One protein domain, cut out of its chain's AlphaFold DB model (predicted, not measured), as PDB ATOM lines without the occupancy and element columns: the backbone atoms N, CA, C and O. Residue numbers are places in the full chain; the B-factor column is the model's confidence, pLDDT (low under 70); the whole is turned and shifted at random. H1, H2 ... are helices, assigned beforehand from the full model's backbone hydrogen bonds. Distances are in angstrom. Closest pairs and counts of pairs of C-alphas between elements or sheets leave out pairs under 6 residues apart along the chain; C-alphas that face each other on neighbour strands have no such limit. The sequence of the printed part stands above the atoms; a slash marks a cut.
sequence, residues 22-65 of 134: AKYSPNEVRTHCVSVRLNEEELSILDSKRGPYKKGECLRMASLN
ATOM      1  N   ALA A  22      11.684  11.649 -42.257       57.91
ATOM      2  CA  ALA A  22      10.523  12.544 -42.210       57.91
ATOM      3  C   ALA A  22       9.220  11.873 -41.721       57.91
ATOM      4  O   ALA A  22       8.270  12.571 -41.389       57.91
ATOM      5  N   LYS A  23       9.154  10.531 -41.689       65.19
ATOM      6  CA  LYS A  23       7.954   9.776 -41.284       65.19
ATOM      7  C   LYS A  23       7.990   9.244 -39.845       65.19
ATOM      8  O   LYS A  23       6.989   8.685 -39.410       65.19
ATOM      9  N   TYR A  24       9.108   9.369 -39.127       67.56
ATOM     10  CA  TYR A  24       9.288   8.741 -37.811       67.56
ATOM     11  C   TYR A  24       9.785   9.739 -36.773       67.56
ATOM     12  O   TYR A  24      10.600  10.607 -37.082       67.56
ATOM     13  N   SER A  25       9.331   9.578 -35.530       76.50
ATOM     14  CA  SER A  25       9.870  10.355 -34.413       76.50
ATOM     15  C   SER A  25      11.364  10.037 -34.206       76.50
ATOM     16  O   SER A  25      11.793   8.918 -34.510       76.50
ATOM     17  N   PRO A  26      12.181  10.969 -33.676       75.06
ATOM     18  CA  PRO A  26      13.618  10.744 -33.471       75.06
ATOM     19  C   PRO A  26      13.942   9.460 -32.692       75.06
ATOM     20  O   PRO A  26      14.904   8.771 -33.019       75.06
ATOM     21  N   ASN A  27      13.088   9.092 -31.731       77.62
ATOM     22  CA  ASN A  27      13.238   7.890 -30.904       77.62
ATOM     23  C   ASN A  27      12.942   6.578 -31.654       77.62
ATOM     24  O   ASN A  27      13.335   5.504 -31.210       77.62
ATOM     25  N   GLU A  28      12.250   6.634 -32.790       75.62
ATOM     26  CA  GLU A  28      11.928   5.457 -33.604       75.62
ATOM     27  C   GLU A  28      12.940   5.188 -34.720       75.62
ATOM     28  O   GLU A  28      12.901   4.126 -35.361       75.62
ATOM     29  N   VAL A  29      13.826   6.151 -34.982       81.62
ATOM     30  CA  VAL A  29      14.870   6.034 -35.991       81.62
ATOM     31  C   VAL A  29      15.963   5.106 -35.480       81.62
ATOM     32  O   VAL A  29      16.533   5.284 -34.410       81.62
ATOM     33  N   ARG A  30      16.300   4.101 -36.287       82.62
ATOM     34  CA  ARG A  30      17.361   3.143 -35.964       82.62
ATOM     35  C   ARG A  30      18.703   3.751 -36.372       82.62
ATOM     36  O   ARG A  30      19.043   3.751 -37.558       82.62
ATOM     37  N   THR A  31      19.421   4.305 -35.400       84.38
ATOM     38  CA  THR A  31      20.707   5.007 -35.578       84.38
ATOM     39  C   THR A  31      21.920   4.126 -35.272       84.38
ATOM     40  O   THR A  31      22.945   4.254 -35.938       84.38
ATOM     41  N   HIS A  32      21.806   3.199 -34.319       85.12
ATOM     42  CA  HIS A  32      22.894   2.301 -33.926       85.12
ATOM     43  C   HIS A  32      23.051   1.131 -34.908       85.12
ATOM     44  O   HIS A  32      22.083   0.440 -35.236       85.12
ATOM     45  N   CYS A  33      24.281   0.906 -35.379       84.25
ATOM     46  CA  CYS A  33      24.631  -0.198 -36.270       84.25
ATOM     47  C   CYS A  33      25.253  -1.346 -35.470       84.25
ATOM     48  O   CYS A  33      26.151  -1.118 -34.665       84.25
ATOM     49  N   VAL A  34      24.805  -2.574 -35.735       83.62
ATOM     50  CA  VAL A  34      25.402  -3.807 -35.206       83.62
ATOM     51  C   VAL A  34      25.818  -4.666 -36.397       83.62
ATOM     52  O   VAL A  34      24.991  -4.952 -37.265       83.62
ATOM     53  N   SER A  35      27.090  -5.061 -36.455       88.00
ATOM     54  CA  SER A  35      27.642  -5.922 -37.507       88.00
ATOM     55  C   SER A  35      28.058  -7.274 -36.937       88.00
ATOM     56  O   SER A  35      28.825  -7.320 -35.978       88.00
ATOM     57  N   VAL A  36      27.604  -8.360 -37.561       88.12
ATOM     58  CA  VAL A  36      27.929  -9.746 -37.192       88.12
ATOM     59  C   VAL A  36      28.509 -10.444 -38.420       88.12
ATOM     60  O   VAL A  36      28.045 -10.207 -39.536       88.12
ATOM     61  N   ARG A  37      29.532 -11.278 -38.222       92.50
ATOM     62  CA  ARG A  37      30.084 -12.155 -39.261       92.50
ATOM     63  C   ARG A  37      29.545 -13.562 -39.030       92.50
ATOM     64  O   ARG A  37      29.499 -13.985 -37.882       92.50
ATOM     65  N   LEU A  38      29.130 -14.226 -40.103       92.69
ATOM     66  CA  LEU A  38      28.627 -15.598 -40.090       92.69
ATOM     67  C   LEU A  38      29.494 -16.446 -41.018       92.69
ATOM     68  O   LEU A  38      29.959 -15.938 -42.043       92.69
ATOM     69  N   ASN A  39      29.693 -17.711 -40.666       96.19
ATOM     70  CA  ASN A  39      30.240 -18.709 -41.579       96.19
ATOM     71  C   ASN A  39      29.168 -19.171 -42.598       96.19
ATOM     72  O   ASN A  39      28.027 -18.697 -42.584       96.19
ATOM     73  N   GLU A  40      29.526 -20.072 -43.516       95.94
ATOM     74  CA  GLU A  40      28.605 -20.542 -44.564       95.94
ATOM     75  C   GLU A  40      27.402 -21.327 -44.007       95.94
ATOM     76  O   GLU A  40      26.268 -21.119 -44.449       95.94
ATOM     77  N   GLU A  41      27.619 -22.171 -42.998       95.50
ATOM     78  CA  GLU A  41      26.565 -22.972 -42.362       95.50
ATOM     79  C   GLU A  41      25.554 -22.087 -41.616       95.50
ATOM     80  O   GLU A  41      24.339 -22.196 -41.798       95.50
ATOM     81  N   GLU A  42      26.045 -21.136 -40.824       92.06
ATOM     82  CA  GLU A  42      25.253 -20.159 -40.081       92.06
ATOM     83  C   GLU A  42      24.440 -19.260 -41.022       92.06
ATOM     84  O   GLU A  42      23.285 -18.924 -40.736       92.06
ATOM     85  N   LEU A  43      25.018 -18.890 -42.171       92.31
ATOM     86  CA  LEU A  43      24.325 -18.115 -43.194       92.31
ATOM     87  C   LEU A  43      23.157 -18.901 -43.804       92.31
ATOM     88  O   LEU A  43      22.072 -18.339 -43.969       92.31
ATOM     89  N   SER A  44      23.355 -20.193 -44.079       92.62
ATOM     90  CA  SER A  44      22.314 -21.093 -44.591       92.62
ATOM     91  C   SER A  44      21.143 -21.235 -43.610       92.62
ATOM     92  O   SER A  44      19.968 -21.131 -43.988       92.62
ATOM     93  N   ILE A  45      21.445 -21.369 -42.314       90.56
ATOM     94  CA  ILE A  45      20.430 -21.421 -41.251       90.56
ATOM     95  C   ILE A  45      19.633 -20.112 -41.195       90.56
ATOM     96  O   ILE A  45      18.403 -20.137 -41.085       90.56
ATOM     97  N   LEU A  46      20.306 -18.961 -41.289       89.25
ATOM     98  CA  LEU A  46      19.643 -17.657 -41.299       89.25
ATOM     99  C   LEU A  46      18.719 -17.502 -42.516       89.25
ATOM    100  O   LEU A  46      17.589 -17.034 -42.369       89.25
ATOM    101  N   ASP A  47      19.179 -17.897 -43.703       88.56
ATOM    102  CA  ASP A  47      18.388 -17.821 -44.933       88.56
ATOM    103  C   ASP A  47      17.169 -18.759 -44.904       88.56
ATOM    104  O   ASP A  47      16.109 -18.389 -45.411       88.56
ATOM    105  N   SER A  48      17.264 -19.892 -44.204       88.50
ATOM    106  CA  SER A  48      16.136 -20.802 -43.968       88.50
ATOM    107  C   SER A  48      15.118 -20.239 -42.965       88.50
ATOM    108  O   SER A  48      13.909 -20.369 -43.156       88.50
ATOM    109  N   LYS A  49      15.584 -19.580 -41.894       84.31
ATOM    110  CA  LYS A  49      14.723 -19.067 -40.808       84.31
ATOM    111  C   LYS A  49      14.098 -17.697 -41.088       84.31
ATOM    112  O   LYS A  49      13.099 -17.354 -40.461       84.31
ATOM    113  N   ARG A  50      14.659 -16.892 -41.998       83.00
ATOM    114  CA  ARG A  50      14.214 -15.497 -42.211       83.00
ATOM    115  C   ARG A  50      12.873 -15.338 -42.926       83.00
ATOM    116  O   ARG A  50      12.282 -14.260 -42.844       83.00
ATOM    117  N   GLY A  51      12.418 -16.351 -43.664       81.75
ATOM    118  CA  GLY A  51      11.233 -16.248 -44.518       81.75
ATOM    119  C   GLY A  51      11.308 -15.036 -45.475       81.75
ATOM    120  O   GLY A  51      12.315 -14.873 -46.168       81.75
ATOM    121  N   PRO A  52      10.289 -14.155 -45.521       81.62
ATOM    122  CA  PRO A  52      10.261 -13.010 -46.438       81.62
ATOM    123  C   PRO A  52      11.127 -11.817 -45.986       81.62
ATOM    124  O   PRO A  52      11.295 -10.857 -46.742       81.62
ATOM    125  N   TYR A  53      11.677 -11.831 -44.767       82.75
ATOM    126  CA  TYR A  53      12.388 -10.681 -44.203       82.75
ATOM    127  C   TYR A  53      13.844 -10.580 -44.688       82.75
ATOM    128  O   TYR A  53      14.498 -11.564 -45.052       82.75
ATOM    129  N   LYS A  54      14.397  -9.359 -44.658       85.94
ATOM    130  CA  LYS A  54      15.826  -9.105 -44.919       85.94
ATOM    131  C   LYS A  54      16.685  -9.631 -43.761       85.94
ATOM    132  O   LYS A  54      16.255  -9.580 -42.613       85.94
ATOM    133  N   LYS A  55      17.934 -10.029 -44.034       87.44
ATOM    134  CA  LYS A  55      18.874 -10.610 -43.042       87.44
ATOM    135  C   LYS A  55      18.963  -9.805 -41.736       87.44
ATOM    136  O   LYS A  55      18.673 -10.325 -40.665       87.44
ATOM    137  N   GLY A  56      19.272  -8.509 -41.828       85.25
ATOM    138  CA  GLY A  56      19.373  -7.639 -40.647       85.25
ATOM    139  C   GLY A  56      18.040  -7.382 -39.934       85.25
ATOM    140  O   GLY A  56      18.012  -7.164 -38.726       85.25
ATOM    141  N   GLU A  57      16.919  -7.432 -40.656       84.12
ATOM    142  CA  GLU A  57      15.598  -7.313 -40.041       84.12
ATOM    143  C   GLU A  57      15.219  -8.577 -39.272       84.12
ATOM    144  O   GLU A  57      14.773  -8.467 -38.134       84.12
ATOM    145  N   CYS A  58      15.480  -9.753 -39.843       85.06
ATOM    146  CA  CYS A  58      15.292 -11.033 -39.171       85.06
ATOM    147  C   CYS A  58      16.115 -11.116 -37.877       85.06
ATOM    148  O   CYS A  58      15.561 -11.438 -36.831       85.06
ATOM    149  N   LEU A  59      17.404 -10.757 -37.918       87.06
ATOM    150  CA  LEU A  59      18.270 -10.757 -36.729       87.06
ATOM    151  C   LEU A  59      17.748  -9.822 -35.632       87.06
ATOM    152  O   LEU A  59      17.717 -10.195 -34.463       87.06
ATOM    153  N   ARG A  60      17.264  -8.632 -36.006       84.75
ATOM    154  CA  ARG A  60      16.638  -7.691 -35.066       84.75
ATOM    155  C   ARG A  60      15.352  -8.253 -34.454       84.75
ATOM    156  O   ARG A  60      15.075  -8.021 -33.283       84.75
ATOM    157  N   MET A  61      14.524  -8.929 -35.243       81.38
ATOM    158  CA  MET A  61      13.280  -9.524 -34.741       81.38
ATOM    159  C   MET A  61      13.568 -10.708 -33.812       81.38
ATOM    160  O   MET A  61      12.901 -10.833 -32.785       81.38
ATOM    161  N   ALA A  62      14.598 -11.500 -34.125       82.81
ATOM    162  CA  ALA A  62      15.105 -12.575 -33.278       82.81
ATOM    163  C   ALA A  62      15.623 -12.054 -31.934       82.81
ATOM    164  O   ALA A  62      15.203 -12.546 -30.894       82.81
ATOM    165  N   SER A  63      16.456 -11.007 -31.934       82.38
ATOM    166  CA  SER A  63      17.009 -10.443 -30.695       82.38
ATOM    167  C   SER A  63      15.957  -9.781 -29.800       82.38
ATOM    168  O   SER A  63      16.142  -9.689 -28.594       82.38
ATOM    169  N   LEU A  64      14.870  -9.269 -30.385       82.50
ATOM    170  CA  LEU A  64      13.797  -8.581 -29.662       82.50
ATOM    171  C   LEU A  64      12.643  -9.513 -29.254       82.50
ATOM    172  O   LEU A  64      11.613  -9.006 -28.813       82.50
ATOM    173  N   ASN A  65      12.774 -10.834 -29.437       65.56
ATOM    174  CA  ASN A  65      11.702 -11.815 -29.214       65.56
ATOM    175  C   ASN A  65      10.383 -11.453 -29.928       65.56
ATOM    176  O   ASN A  65       9.296 -11.751 -29.445       65.56
TER     177      ASN A  65
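Overview. This is residues 22 to 65 of the 134 residues of the protein "ATP-binding protein" of Escherichia coli O89m:H9 (UniProt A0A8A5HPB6). What shape do these atoms make? Two short helices, H1 and H2, stand about perpendicular to each other and close by, joined by a tight link; a long stretch with no named element, residues 22 to 39, leads into H1, and its residues 22 to 33 stick out as a free arm that makes much of the length. What is it built of? The printed part has 44 residues with two named helices, H1 then H2, and no named strand; the class is all helix, though under half of the residues, 19 of 44, are in named elements. How large is it? It is loose and elongated, with a radius of gyration of the C-alphas of 12.9 A and spans of 38 by 21 by 19 A.

Arrangement. How does the longest helix stand to the other one? H1, residues 40 to 49, and H2, residues 55 to 63, are close but not clearly touching, with 2 pairs of C-alphas within 8 A. Their closest C-alphas, those of Leu 46 and Lys 55, are 7.3 A apart. Their lines are about perpendicular, at 74 degrees. What do the backbones show? In H1 and H2 every O i to N i+4 pair is within hydrogen-bond range.

Along the chain. Where is H1? It runs 14.5 A from C-alpha 40 at (28.605, -20.542, -44.564) to C-alpha 49 at (14.723, -19.067, -40.808). Where does H2 end? It measures 12.5 A and ends at C-alpha 63, at (17.009, -10.443, -30.695).

Size, cuts and confidence. How far does it reach? The two C-alphas farthest apart, those of Ala 22 and Glu 41, are 39.0 A apart. Without residues 22 to 33, which stand free, the body spans 23 by 21 by 14 A. Is it unbroken and confident? The printed part has no cut, and the link from H1 to H2 is tight. The mean pLDDT of the printed part is 83.8, with residues 22 to 24 and 65 under 70.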